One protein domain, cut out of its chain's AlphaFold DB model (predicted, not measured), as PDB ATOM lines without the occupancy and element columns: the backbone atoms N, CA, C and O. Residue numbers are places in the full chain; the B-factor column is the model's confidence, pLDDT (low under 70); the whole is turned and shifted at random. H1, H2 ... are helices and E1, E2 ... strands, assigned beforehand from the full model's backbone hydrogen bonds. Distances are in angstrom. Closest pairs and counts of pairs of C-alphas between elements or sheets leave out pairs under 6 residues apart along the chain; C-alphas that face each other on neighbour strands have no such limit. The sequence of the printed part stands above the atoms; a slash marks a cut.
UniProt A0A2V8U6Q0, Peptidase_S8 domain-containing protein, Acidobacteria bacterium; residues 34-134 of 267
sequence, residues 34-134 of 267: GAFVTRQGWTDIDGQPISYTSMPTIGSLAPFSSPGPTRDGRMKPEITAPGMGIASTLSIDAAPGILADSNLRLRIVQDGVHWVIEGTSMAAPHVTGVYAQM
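This is residues 34 to 134 of the 267 residues of the protein "Peptidase_S8 domain-containing protein" of Acidobacteria bacterium (UniProt A0A2V8U6Q0). Three small two-stranded ribbons, E1 with E4, E2 with E3 and E5 with E6, make a loose, loop-rich body; H2 packs on the E1 and E4 ribbon with residues 120 to 127, and its residues 128 to 134 stick out. A long loop, residues 52 to 78, reaches to one end of the model at Asp 72, while short H1 lies far from it. The 101 printed residues hold, in order, E1 E2 E3 E4 E5 H1 E6 H2, a mixed class with 45 residues in named elements, under half. E1 and E4 are parallel, the other two pairs antiparallel. The whole is only just loose, close to compact, with a radius of gyration of the C-alphas of 15.3 A and spans of 47 by 32 by 23 A.

Find C-alpha 34 at (111.877, 122.792, 157.886), where E1, residues 34 to 37, begins. E4 is residues 79 to 84, 15.0 A long. E2 is 41 to 43, E3 49 to 51, E5 86 to 89, E6 114 to 117 and H1 95 to 100. H2, 120 to 134, runs 21.1 A to C-alpha 134 at (125.826, 113.118, 147.240).

Between E1 and E4 look for N 36 and O 81, 3.0 A. The closest C-alphas of E4 and H2 are those of Gly 83 and Ala 123, 4.3 A. E4 runs on into E5 across Gly 85 at 74 degrees. Between the antiparallel neighbours E5 and E6, N 88 and O 115 are within hydrogen-bond range at 3.1 A. In the hairpin E2 and E3, N 50 and O 42 are 2.8 A apart. H1 and H2 are apart. In H1 every O i to N i+4 pair is within hydrogen-bond range, in H2 9 of 11.

The farthest C-alphas, Asp 46 and Asp 72, are 49.2 A apart. The printed part has no cut. The links E3 to E4 and H1 to E6 are long. Residues 59 and 132 to 134 have pLDDT under 70.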
ATOM      1  N   GLY A  34     113.260 122.829 157.408       83.88
ATOM      2  CA  GLY A  34     111.877 122.792 157.886       83.88
ATOM      3  C   GLY A  34     111.249 121.404 157.729       83.88
ATOM      4  O   GLY A  34     111.811 120.516 157.090       83.88
ATOM      5  N   ALA A  35     110.064 121.207 158.299       87.81
ATOM      6  CA  ALA A  35     109.391 119.910 158.331       87.81
ATOM      7  C   ALA A  35     108.066 119.929 157.563       87.81
ATOM      8  O   ALA A  35     107.270 120.852 157.733       87.81
ATOM      9  N   PHE A  36     107.787 118.876 156.791       82.12
ATOM     10  CA  PHE A  36     106.461 118.614 156.223       82.12
ATOM     11  C   PHE A  36     105.889 117.267 156.684       82.12
ATOM     12  O   PHE A  36     106.595 116.400 157.215       82.12
ATOM     13  N   VAL A  37     104.579 117.121 156.502       86.00
ATOM     14  CA  VAL A  37     103.780 115.978 156.958       86.00
ATOM     15  C   VAL A  37     103.868 114.824 155.964       86.00
ATOM     16  O   VAL A  37     103.512 114.991 154.799       86.00
ATOM     17  N   THR A  38     104.270 113.635 156.418       81.00
ATOM     18  CA  THR A  38     104.299 112.428 155.564       81.00
ATOM     19  C   THR A  38     103.233 111.404 155.910       81.00
ATOM     20  O   THR A  38     102.898 110.567 155.074       81.00
ATOM     21  N   ARG A  39     102.703 111.443 157.133       85.25
ATOM     22  CA  ARG A  39     101.802 110.410 157.639       85.25
ATOM     23  C   ARG A  39     100.771 110.994 158.598       85.25
ATOM     24  O   ARG A  39     101.061 111.926 159.340       85.25
ATOM     25  N   GLN A  40      99.577 110.408 158.592       90.94
ATOM     26  CA  GLN A  40      98.467 110.777 159.480       90.94
ATOM     27  C   GLN A  40      98.188 109.736 160.577       90.94
ATOM     28  O   GLN A  40      97.612 110.078 161.607       90.94
ATOM     29  N   GLY A  41      98.612 108.487 160.377       92.50
ATOM     30  CA  GLY A  41      98.406 107.388 161.317       92.50
ATOM     31  C   GLY A  41      99.273 106.170 161.011       92.50
ATOM     32  O   GLY A  41      99.894 106.097 159.951       92.50
ATOM     33  N   TRP A  42      99.354 105.242 161.958       94.50
ATOM     34  CA  TRP A  42     100.156 104.018 161.894       94.50
ATOM     35  C   TRP A  42      99.520 102.924 162.755       94.50
ATOM     36  O   TRP A  42      98.622 103.195 163.548       94.50
ATOM     37  N   THR A  43      99.990 101.690 162.597       96.12
ATOM     38  CA  THR A  43      99.630 100.581 163.483       96.12
ATOM     39  C   THR A  43     100.595 100.547 164.660       96.12
ATOM     40  O   THR A  43     101.813 100.525 164.449       96.12
ATOM     41  N   ASP A  44     100.063 100.572 165.877       96.50
ATOM     42  CA  ASP A  44     100.860 100.522 167.096       96.50
ATOM     43  C   ASP A  44     101.402  99.111 167.398       96.50
ATOM     44  O   ASP A  44     101.139  98.141 166.678       96.50
ATOM     45  N   ILE A  45     102.169  98.999 168.484       95.75
ATOM     46  CA  ILE A  45     102.776  97.750 168.958       95.75
ATOM     47  C   ILE A  45     101.755  96.640 169.278       95.75
ATOM     48  O   ILE A  45     102.105  95.463 169.226       95.75
ATOM     49  N   ASP A  46     100.496  96.982 169.568       95.44
ATOM     50  CA  ASP A  46      99.420  96.019 169.836       95.44
ATOM     51  C   ASP A  46      98.632  95.635 168.578       95.44
ATOM     52  O   ASP A  46      97.649  94.891 168.650       95.44
ATOM     53  N   GLY A  47      99.031  96.150 167.414       95.12
ATOM     54  CA  GLY A  47      98.308  95.941 166.167       95.12
ATOM     55  C   GLY A  47      97.086  96.850 166.007       95.12
ATOM     56  O   GLY A  47      96.279  96.605 165.109       95.12
ATOM     57  N   GLN A  48      96.917  97.877 166.845       95.94
ATOM     58  CA  GLN A  48      95.794  98.805 166.746       95.94
ATOM     59  C   GLN A  48      96.115  99.958 165.787       95.94
ATOM     60  O   GLN A  48      97.192 100.553 165.868       95.94
ATOM     61  N   PRO A  49      95.199 100.316 164.869       95.88
ATOM     62  CA  PRO A  49      95.372 101.493 164.037       95.88
ATOM     63  C   PRO A  49      95.164 102.753 164.880       95.88
ATOM     64  O   PRO A  49      94.105 102.949 165.475       95.88
ATOM     65  N   ILE A  50      96.155 103.639 164.883       95.12
ATOM     66  CA  ILE A  50      96.067 104.943 165.537       95.12
ATOM     67  C   ILE A  50      96.332 106.071 164.546       95.12
ATOM     68  O   ILE A  50      96.931 105.884 163.486       95.12
ATOM     69  N   SER A  51      95.852 107.269 164.861       94.75
ATOM     70  CA  SER A  51      96.024 108.456 164.022       94.75
ATOM     71  C   SER A  51      96.123 109.713 164.871       94.75
ATOM     72  O   SER A  51      95.688 109.734 166.025       94.75
ATOM     73  N   TYR A  52      96.689 110.772 164.297       91.88
ATOM     74  CA  TYR A  52      96.654 112.089 164.922       91.88
ATOM     75  C   TYR A  52      95.200 112.539 165.117       91.88
ATOM     76  O   TYR A  52      94.367 112.406 164.225       91.88
ATOM     77  N   THR A  53      94.900 113.114 166.282       89.69
ATOM     78  CA  THR A  53      93.552 113.607 166.615       89.69
ATOM     79  C   THR A  53      93.136 114.780 165.727       89.69
ATOM     80  O   THR A  53      92.002 114.837 165.258       89.69
ATOM     81  N   SER A  54      94.067 115.694 165.454       90.56
ATOM     82  CA  SER A  54      93.934 116.731 164.431       90.56
ATOM     83  C   SER A  54      94.661 116.268 163.176       90.56
ATOM     84  O   SER A  54      95.875 116.440 163.084       90.56
ATOM     85  N   MET A  55      93.929 115.674 162.233       89.06
ATOM     86  CA  MET A  55      94.479 115.084 161.008       89.06
ATOM     87  C   MET A  55      95.264 116.120 160.183       89.06
ATOM     88  O   MET A  55      94.652 116.992 159.560       89.06
ATOM     89  N   PRO A  56      96.608 116.052 160.157       88.44
ATOM     90  CA  PRO A  56      97.412 117.005 159.403       88.44
ATOM     91  C   PRO A  56      97.291 116.718 157.903       88.44
ATOM     92  O   PRO A  56      97.154 115.566 157.503       88.44
ATOM     93  N   THR A  57      97.365 117.733 157.046       86.75
ATOM     94  CA  THR A  57      97.309 117.506 155.591       86.75
ATOM     95  C   THR A  57      98.633 116.905 155.118       86.75
ATOM     96  O   THR A  57      99.688 117.501 155.315       86.75
ATOM     97  N   ILE A  58      98.608 115.716 154.507       78.00
ATOM     98  CA  ILE A  58      99.828 115.099 153.961       78.00
ATOM     99  C   ILE A  58     100.417 116.019 152.888       78.00
ATOM    100  O   ILE A  58      99.693 116.547 152.047       78.00
ATOM    101  N   GLY A  59     101.731 116.225 152.941       69.50
ATOM    102  CA  GLY A  59     102.461 117.124 152.050       69.50
ATOM    103  C   GLY A  59     102.414 118.600 152.452       69.50
ATOM    104  O   GLY A  59     103.187 119.384 151.906       69.50
ATOM    105  N   SER A  60     101.575 119.003 153.416       72.31
ATOM    106  CA  SER A  60     101.611 120.374 153.931       72.31
ATOM    107  C   SER A  60     102.800 120.589 154.867       72.31
ATOM    108  O   SER A  60     103.335 119.642 155.456       72.31
ATOM    109  N   LEU A  61     103.171 121.856 155.069       76.94
ATOM    110  CA  LEU A  61     104.116 122.235 156.117       76.94
ATOM    111  C   LEU A  61     103.603 121.736 157.477       76.94
ATOM    112  O   LEU A  61     102.407 121.828 157.771       76.94
ATOM    113  N   ALA A  62     104.499 121.180 158.291       85.06
ATOM    114  CA  ALA A  62     104.156 120.757 159.638       85.06
ATOM    115  C   ALA A  62     103.866 121.999 160.502       85.06
ATOM    116  O   ALA A  62     104.626 122.967 160.440       85.06
ATOM    117  N   PRO A  63     102.818 121.986 161.344       88.75
ATOM    118  CA  PRO A  63     102.376 123.175 162.079       88.75
ATOM    119  C   PRO A  63     103.409 123.705 163.085       88.75
ATOM    120  O   PRO A  63     103.356 124.869 163.461       88.75
ATOM    121  N   PHE A  64     104.357 122.866 163.515       89.94
ATOM    122  CA  PHE A  64     105.459 123.243 164.407       89.94
ATOM    123  C   PHE A  64     106.716 123.722 163.663       89.94
ATOM    124  O   PHE A  64     107.701 124.084 164.305       89.94
ATOM    125  N   SER A  65     106.749 123.645 162.330       85.69
ATOM    126  CA  SER A  65     107.931 124.035 161.566       85.69
ATOM    127  C   SER A  65     108.087 125.550 161.626       85.69
ATOM    128  O   SER A  65     107.276 126.268 161.045       85.69
ATOM    129  N   SER A  66     109.137 126.028 162.295       85.88
ATOM    130  CA  SER A  66     109.410 127.460 162.406       85.88
ATOM    131  C   SER A  66     109.517 128.118 161.025       85.88
ATOM    132  O   SER A  66     110.371 127.702 160.230       85.88
ATOM    133  N   PRO A  67     108.703 129.146 160.735       77.62
ATOM    134  CA  PRO A  67     108.911 129.990 159.572       77.62
ATOM    135  C   PRO A  67     110.111 130.917 159.794       77.62
ATOM    136  O   PRO A  67     110.451 131.259 160.931       77.62
ATOM    137  N   GLY A  68     110.750 131.305 158.694       79.06
ATOM    138  CA  GLY A  68     111.542 132.529 158.654       79.06
ATOM    139  C   GLY A  68     110.730 133.715 158.126       79.06
ATOM    140  O   GLY A  68     109.533 133.565 157.865       79.06
ATOM    141  N   PRO A  69     111.386 134.855 157.853       81.44
ATOM    142  CA  PRO A  69     112.836 135.017 157.711       81.44
ATOM    143  C   PRO A  69     113.621 134.990 159.035       81.44
ATOM    144  O   PRO A  69     113.095 134.818 160.131       81.44
ATOM    145  N   THR A  70     114.943 135.114 158.942       76.94
ATOM    146  CA  THR A  70     115.746 135.522 160.100       76.94
ATOM    147  C   THR A  70     115.455 136.982 160.455       76.94
ATOM    148  O   THR A  70     114.998 137.753 159.617       76.94
ATOM    149  N   ARG A  71     115.825 137.413 161.668       82.75
ATOM    150  CA  ARG A  71     115.647 138.808 162.127       82.75
ATOM    151  C   ARG A  71     116.317 139.867 161.230       82.75
ATOM    152  O   ARG A  71     115.947 141.035 161.274       82.75
ATOM    153  N   ASP A  72     117.327 139.484 160.451       80.69
ATOM    154  CA  ASP A  72     117.999 140.331 159.456       80.69
ATOM    155  C   ASP A  72     117.446 140.164 158.024       80.69
ATOM    156  O   ASP A  72     118.040 140.665 157.073       80.69
ATOM    157  N   GLY A  73     116.309 139.483 157.858       71.62
ATOM    158  CA  GLY A  73     115.564 139.383 156.600       71.62
ATOM    159  C   GLY A  73     116.038 138.293 155.637       71.62
ATOM    160  O   GLY A  73     115.570 138.247 154.500       71.62
ATOM    161  N   ARG A  74     116.954 137.403 156.042       80.75
ATOM    162  CA  ARG A  74     117.403 136.299 155.179       80.75
ATOM    163  C   ARG A  74     116.358 135.191 155.128       80.75
ATOM    164  O   ARG A  74     115.730 134.859 156.134       80.75
ATOM    165  N   MET A  75     116.218 134.584 153.953       75.62
ATOM    166  CA  MET A  75     115.336 133.438 153.749       75.62
ATOM    167  C   MET A  75     115.855 132.219 154.518       75.62
ATOM    168  O   MET A  75     116.991 131.792 154.326       75.62
ATOM    169  N   LYS A  76     114.997 131.676 155.382       75.62
ATOM    170  CA  LYS A  76     115.181 130.445 156.153       75.62
ATOM    171  C   LYS A  76     113.802 129.807 156.384       75.62
ATOM    172  O   LYS A  76     112.827 130.553 156.478       75.62
ATOM    173  N   PRO A  77     113.701 128.477 156.544       82.00
ATOM    174  CA  PRO A  77     114.720 127.471 156.214       82.00
ATOM    175  C   PRO A  77     115.062 127.472 154.711       82.00
ATOM    176  O   PRO A  77     114.279 127.968 153.908       82.00
ATOM    177  N   GLU A  78     116.214 126.924 154.317       81.81
ATOM    178  CA  GLU A  78     116.555 126.765 152.891       81.81
ATOM    179  C   GLU A  78     115.683 125.710 152.205       81.81
ATOM    180  O   GLU A  78     115.376 125.822 151.021       81.81
ATOM    181  N   ILE A  79     115.323 124.655 152.938       81.50
ATOM    182  CA  ILE A  79     114.599 123.511 152.391       81.50
ATOM    183  C   ILE A  79     113.725 122.856 153.459       81.50
ATOM    184  O   ILE A  79     113.954 123.012 154.658       81.50
ATOM    185  N   THR A  80     112.722 122.098 153.030       80.56
ATOM    186  CA  THR A  80     111.868 121.287 153.904       80.56
ATOM    187  C   THR A  80     112.005 119.806 153.582       80.56
ATOM    188  O   THR A  80     112.108 119.436 152.415       80.56
ATOM    189  N   ALA A  81     111.941 118.957 154.603       82.25
ATOM    190  CA  ALA A  81     112.033 117.504 154.470       82.25
ATOM    191  C   ALA A  81     110.973 116.791 155.340       82.25
ATOM    192  O   ALA A  81     110.313 117.445 156.158       82.25
ATOM    193  N   PRO A  82     110.785 115.465 155.185       89.06
ATOM    194  CA  PRO A  82     109.909 114.675 156.046       89.06
ATOM    195  C   PRO A  82     110.207 114.879 157.533       89.06
ATOM    196  O   PRO A  82     111.287 114.533 158.004       89.06
ATOM    197  N   GLY A  83     109.251 115.421 158.287       88.88
ATOM    198  CA  GLY A  83     109.472 115.724 159.704       88.88
ATOM    199  C   GLY A  83     108.297 115.444 160.628       88.88
ATOM    200  O   GLY A  83     108.470 115.559 161.834       88.88
ATOM    201  N   MET A  84     107.120 115.065 160.120       93.56
ATOM    202  CA  MET A  84     105.978 114.684 160.959       93.56
ATOM    203  C   MET A  84     105.440 113.306 160.586       93.56
ATOM    204  O   MET A  84     105.153 113.055 159.415       93.56
ATOM    205  N   GLY A  85     105.289 112.441 161.595       90.69
ATOM    206  CA  GLY A  85     104.879 111.048 161.419       90.69
ATOM    207  C   GLY A  85     106.020 110.132 160.970       90.69
ATOM    208  O   GLY A  85     105.801 109.214 160.177       90.69
ATOM    209  N   ILE A  86     107.243 110.390 161.446       95.06
ATOM    210  CA  ILE A  86     108.452 109.669 161.038       95.06
ATOM    211  C   ILE A  86     108.709 108.505 161.990       95.06
ATOM    212  O   ILE A  86     108.992 108.714 163.166       95.06
ATOM    213  N   ALA A  87     108.642 107.280 161.468       94.25
ATOM    214  CA  ALA A  87     109.091 106.087 162.175       94.25
ATOM    215  C   ALA A  87     110.609 105.942 162.021       94.25
ATOM    216  O   ALA A  87     111.104 105.842 160.900       94.25
ATOM    217  N   SER A  88     111.335 105.923 163.137       93.38
ATOM    218  CA  SER A  88     112.776 105.658 163.168       93.38
ATOM    219  C   SER A  88     113.112 104.713 164.316       93.38
ATOM    220  O   SER A  88     112.243 104.361 165.109       93.38
ATOM    221  N   THR A  89     114.355 104.252 164.382       94.56
ATOM    222  CA  THR A  89     114.819 103.276 165.370       94.56
ATOM    223  C   THR A  89     114.520 103.704 166.810       94.56
ATOM    224  O   THR A  89     114.814 104.825 167.230       94.56
ATOM    225  N   LEU A  90     113.945 102.784 167.584       95.69
ATOM    226  CA  LEU A  90     113.758 102.913 169.022       95.69
ATOM    227  C   LEU A  90     115.020 102.422 169.735       95.69
ATOM    228  O   LEU A  90     115.426 101.272 169.578       95.69
ATOM    229  N   SER A  91     115.642 103.287 170.536       96.69
ATOM    230  CA  SER A  91     116.784 102.884 171.362       96.69
ATOM    231  C   SER A  91     116.356 101.877 172.430       96.69
ATOM    232  O   SER A  91     115.366 102.100 173.133       96.69
ATOM    233  N   ILE A  92     117.150 100.819 172.609       94.81
ATOM    234  CA  ILE A  92     116.949  99.821 173.667       94.81
ATOM    235  C   ILE A  92     117.003 100.439 175.072       94.81
ATOM    236  O   ILE A  92     116.294  99.980 175.960       94.81
ATOM    237  N   ASP A  93     117.767 101.518 175.258       97.00
ATOM    238  CA  ASP A  93     117.878 102.210 176.546       97.00
ATOM    239  C   ASP A  93     116.674 103.124 176.819       97.00
ATOM    240  O   ASP A  93     116.307 103.360 177.970       97.00
ATOM    241  N   ALA A  94     116.029 103.635 175.763       94.12
ATOM    242  CA  ALA A  94     114.826 104.462 175.876       94.12
ATOM    243  C   ALA A  94     113.546 103.617 175.993       94.12
ATOM    244  O   ALA A  94     112.563 104.056 176.600       94.12
ATOM    245  N   ALA A  95     113.556 102.404 175.430       94.12
ATOM    246  CA  ALA A  95     112.394 101.529 175.347       94.12
ATOM    247  C   ALA A  95     111.710 101.261 176.704       94.12
ATOM    248  O   ALA A  95     110.486 101.388 176.744       94.12
ATOM    249  N   PRO A  96     112.410 100.979 177.825       95.50
ATOM    250  CA  PRO A  96     111.751 100.729 179.108       95.50
ATOM    251  C   PRO A  96     110.872 101.894 179.577       95.50
ATOM    252  O   PRO A  96     109.758 101.672 180.048       95.50
ATOM    253  N   GLY A  97     111.345 103.133 179.414       95.06
ATOM    254  CA  GLY A  97     110.591 104.328 179.800       95.06
ATOM    255  C   GLY A  97     109.393 104.589 178.888       95.06
ATOM    256  O   GLY A  97     108.312 104.913 179.368       95.06
ATOM    257  N   ILE A  98     109.562 104.392 177.579       96.19
ATOM    258  CA  ILE A  98     108.493 104.584 176.586       96.19
ATOM    259  C   ILE A  98     107.408 103.509 176.730       96.19
ATOM    260  O   ILE A  98     106.226 103.824 176.639       96.19
ATOM    261  N   LEU A  99     107.788 102.254 176.986       94.38
ATOM    262  CA  LEU A  99     106.852 101.141 177.171       94.38
ATOM    263  C   LEU A  99     106.039 101.259 178.466       94.38
ATOM    264  O   LEU A  99     104.905 100.786 178.510       94.38
ATOM    265  N   ALA A 100     106.606 101.878 179.505       95.56
ATOM    266  CA  ALA A 100     105.915 102.118 180.769       95.56
ATOM    267  C   ALA A 100     104.867 103.245 180.684       95.56
ATOM    268  O   ALA A 100     103.969 103.301 181.524       95.56
ATOM    269  N   ASP A 101     104.958 104.126 179.683       96.75
ATOM    270  CA  ASP A 101     103.999 105.206 179.455       96.75
ATOM    271  C   ASP A 101     102.961 104.798 178.401       96.75
ATOM    272  O   ASP A 101     103.267 104.593 177.225       96.75
ATOM    273  N   SER A 102     101.696 104.723 178.817       92.44
ATOM    274  CA  SER A 102     100.583 104.300 177.962       92.44
ATOM    275  C   SER A 102     100.370 105.170 176.722       92.44
ATOM    276  O   SER A 102      99.825 104.667 175.749       92.44
ATOM    277  N   ASN A 103     100.771 106.444 176.728       91.50
ATOM    278  CA  ASN A 103     100.638 107.333 175.571       91.50
ATOM    279  C   ASN A 103     101.853 107.237 174.647       91.50
ATOM    280  O   ASN A 103     101.702 107.220 173.425       91.50
ATOM    281  N   LEU A 104     103.062 107.175 175.210       94.44
ATOM    282  CA  LEU A 104     104.289 107.089 174.410       94.44
ATOM    283  C   LEU A 104     104.420 105.729 173.717       94.44
ATOM    284  O   LEU A 104     104.888 105.668 172.578       94.44
ATOM    285  N   ARG A 105     103.942 104.662 174.365       95.75
ATOM    286  CA  ARG A 105     103.843 103.304 173.816       95.75
ATOM    287  C   ARG A 105     103.073 103.237 172.498       95.75
ATOM    288  O   ARG A 105     103.490 102.503 171.609       95.75
ATOM    289  N   LEU A 106     101.991 104.006 172.344       95.50
ATOM    290  CA  LEU A 106     101.153 104.001 171.130       95.50
ATOM    291  C   LEU A 106     101.944 104.422 169.879       95.50
ATOM    292  O   LEU A 106     101.630 104.056 168.751       95.50
ATOM    293  N   ARG A 107     103.015 105.193 170.061       95.31
ATOM    294  CA  ARG A 107     103.892 105.619 168.967       95.31
ATOM    295  C   ARG A 107     104.873 104.538 168.520       95.31
ATOM    296  O   ARG A 107     105.558 104.747 167.524       95.31
ATOM    297  N   ILE A 108     104.997 103.419 169.233       96.75
ATOM    298  CA  ILE A 108     105.835 102.302 168.786       96.75
ATOM    299  C   ILE A 108     105.089 101.579 167.668       96.75
ATOM    300  O   ILE A 108     103.922 101.238 167.827       96.75
ATOM    301  N   VAL A 109     105.753 101.377 166.534       95.25
ATOM    302  CA  VAL A 109     105.195 100.660 165.383       95.25
ATOM    303  C   VAL A 109     105.057  99.175 165.731       95.25
ATOM    304  O   VAL A 109     105.769  98.665 166.590       95.25
ATOM    305  N   GLN A 110     104.163  98.465 165.045       95.38
ATOM    306  CA  GLN A 110     103.882  97.040 165.263       95.38
ATOM    307  C   GLN A 110     105.117  96.115 165.339       95.38
ATOM    308  O   GLN A 110     105.060  95.066 165.973       95.38
ATOM    309  N   ASP A 111     106.240  96.486 164.721       91.75
ATOM    310  CA  ASP A 111     107.488  95.716 164.801       91.75
ATOM    311  C   ASP A 111     108.207  95.793 166.161       91.75
ATOM    312  O   ASP A 111     109.147  95.035 166.400       91.75
ATOM    313  N   GLY A 112     107.786  96.695 167.052       92.69
ATOM    314  CA  GLY A 112     108.343  96.869 168.391       92.69
ATOM    315  C   GLY A 112     109.727  97.527 168.439       92.69
ATOM    316  O   GLY A 112     110.260  97.718 169.530       92.69
ATOM    317  N   VAL A 113     110.314  97.882 167.292       93.69
ATOM    318  CA  VAL A 113     111.691  98.398 167.192       93.69
ATOM    319  C   VAL A 113     111.778  99.770 166.528       93.69
ATOM    320  O   VAL A 113     112.845 100.385 166.549       93.69
ATOM    321  N   HIS A 114     110.670 100.289 165.997       95.00
ATOM    322  CA  HIS A 114     110.575 101.664 165.515       95.00
ATOM    323  C   HIS A 114     109.580 102.490 166.326       95.00
ATOM    324  O   HIS A 114     108.521 102.018 166.732       95.00
ATOM    325  N   TRP A 115     109.909 103.762 166.526       96.25
ATOM    326  CA  TRP A 115     109.103 104.725 167.260       96.25
ATOM    327  C   TRP A 115     108.795 105.940 166.388       96.25
ATOM    328  O   TRP A 115     109.677 106.479 165.712       96.25
ATOM    329  N   VAL A 116     107.526 106.345 166.368       95.38
ATOM    330  CA  VAL A 116     107.023 107.451 165.556       95.38
ATOM    331  C   VAL A 116     107.133 108.761 166.319       95.38
ATOM    332  O   VAL A 116     106.457 108.991 167.328       95.38
ATOM    333  N   ILE A 117     107.955 109.653 165.786       94.38
ATOM    334  CA  ILE A 117     108.183 110.985 166.334       94.38
ATOM    335  C   ILE A 117     108.087 112.049 165.245       94.38
ATOM    336  O   ILE A 117     108.041 111.767 164.042       94.38
ATOM    337  N   GLU A 118     108.022 113.299 165.684       94.62
ATOM    338  CA  GLU A 118     107.961 114.454 164.808       94.62
ATOM    339  C   GLU A 118     108.862 115.584 165.304       94.62
ATOM    340  O   GLU A 118     109.124 115.729 166.497       94.62
ATOM    341  N   GLY A 119     109.341 116.385 164.362       93.31
ATOM    342  CA  GLY A 119     110.183 117.540 164.606       93.31
ATOM    343  C   GLY A 119     110.999 117.910 163.373       93.31
ATOM    344  O   GLY A 119     111.273 117.086 162.497       93.31
ATOM    345  N   THR A 120     111.477 119.150 163.330       90.62
ATOM    346  CA  THR A 120     112.553 119.531 162.398       90.62
ATOM    347  C   THR A 120     113.829 118.727 162.667       90.62
ATOM    348  O   THR A 120     114.585 118.459 161.738       90.62
ATOM    349  N   SER A 121     114.007 118.218 163.893       94.56
ATOM    350  CA  SER A 121     115.023 117.219 164.250       94.56
ATOM    351  C   SER A 121     114.914 115.912 163.462       94.56
ATOM    352  O   SER A 121     115.921 115.232 163.313       94.56
ATOM    353  N   MET A 122     113.730 115.543 162.963       94.44
ATOM    354  CA  MET A 122     113.546 114.384 162.082       94.44
ATOM    355  C   MET A 122     113.740 114.772 160.614       94.44
ATOM    356  O   MET A 122     114.249 113.974 159.834       94.44
ATOM    357  N   ALA A 123     113.407 116.008 160.239       84.62
ATOM    358  CA  ALA A 123     113.632 116.525 158.891       84.62
ATOM    359  C   ALA A 123     115.126 116.717 158.571       84.62
ATOM    360  O   ALA A 123     115.586 116.323 157.500       84.62
ATOM    361  N   ALA A 124     115.906 117.258 159.510       91.44
ATOM    362  CA  ALA A 124     117.341 117.493 159.356       91.44
ATOM    363  C   ALA A 124     118.144 116.245 158.913       91.44
ATOM    364  O   ALA A 124     118.832 116.338 157.894       91.44
ATOM    365  N   PRO A 125     118.044 115.067 159.571       90.44
ATOM    366  CA  PRO A 125     118.800 113.882 159.174       90.44
ATOM    367  C   PRO A 125     118.388 113.306 157.812       90.44
ATOM    368  O   PRO A 125     119.225 112.677 157.168       90.44
ATOM    369  N   HIS A 126     117.165 113.553 157.317       84.69
ATOM    370  CA  HIS A 126     116.812 113.193 155.935       84.69
ATOM    371  C   HIS A 126     117.689 113.959 154.935       84.69
ATOM    372  O   HIS A 126     118.275 113.355 154.038       84.69
ATOM    373  N   VAL A 127     117.841 115.275 155.122       85.38
ATOM    374  CA  VAL A 127     118.709 116.110 154.271       85.38
ATOM    375  C   VAL A 127     120.179 115.735 154.461       85.38
ATOM    376  O   VAL A 127     120.914 115.635 153.482       85.38
ATOM    377  N   THR A 128     120.608 115.435 155.691       84.81
ATOM    378  CA  THR A 128     121.961 114.912 155.946       84.81
ATOM    379  C   THR A 128     122.226 113.612 155.182       84.81
ATOM    380  O   THR A 128     123.295 113.467 154.596       84.81
ATOM    381  N   GLY A 129     121.265 112.685 155.135       75.00
ATOM    382  CA  GLY A 129     121.381 111.440 154.372       75.00
ATOM    383  C   GLY A 129     121.470 111.666 152.861       75.00
ATOM    384  O   GLY A 129     122.259 111.003 152.188       75.00
ATOM    385  N   VAL A 130     120.720 112.636 152.325       76.38
ATOM    386  CA  VAL A 130     120.844 113.062 150.920       76.38
ATOM    387  C   VAL A 130     122.245 113.616 150.655       76.38
ATOM    388  O   VAL A 130     122.917 113.161 149.734       76.38
ATOM    389  N   TYR A 131     122.744 114.513 151.507       76.81
ATOM    390  CA  TYR A 131     124.105 115.041 151.398       76.81
ATOM    391  C   TYR A 131     125.194 113.963 151.515       76.81
ATOM    392  O   TYR A 131     126.189 114.013 150.792       76.81
ATOM    393  N   ALA A 132     125.011 112.954 152.367       69.56
ATOM    394  CA  ALA A 132     125.934 111.826 152.475       69.56
ATOM    395  C   ALA A 132     125.954 110.961 151.196       69.56
ATOM    396  O   ALA A 132     127.020 110.532 150.747       69.56
ATOM    397  N   GLN A 133     124.794 110.739 150.570       62.34
ATOM    398  CA  GLN A 133     124.720 110.060 149.271       62.34
ATOM    399  C   GLN A 133     125.394 110.882 148.174       62.34
ATOM    400  O   GLN A 133     126.181 110.347 147.398       62.34
ATOM    401  N   MET A 134     125.163 112.193 148.159       67.81
ATOM    402  CA  MET A 134     125.826 113.118 147.240       67.81
ATOM    403  C   MET A 134     127.356 113.063 147.374       67.81
ATOM    404  O   MET A 134     128.053 113.028 146.362       67.81
TER     405      MET A 134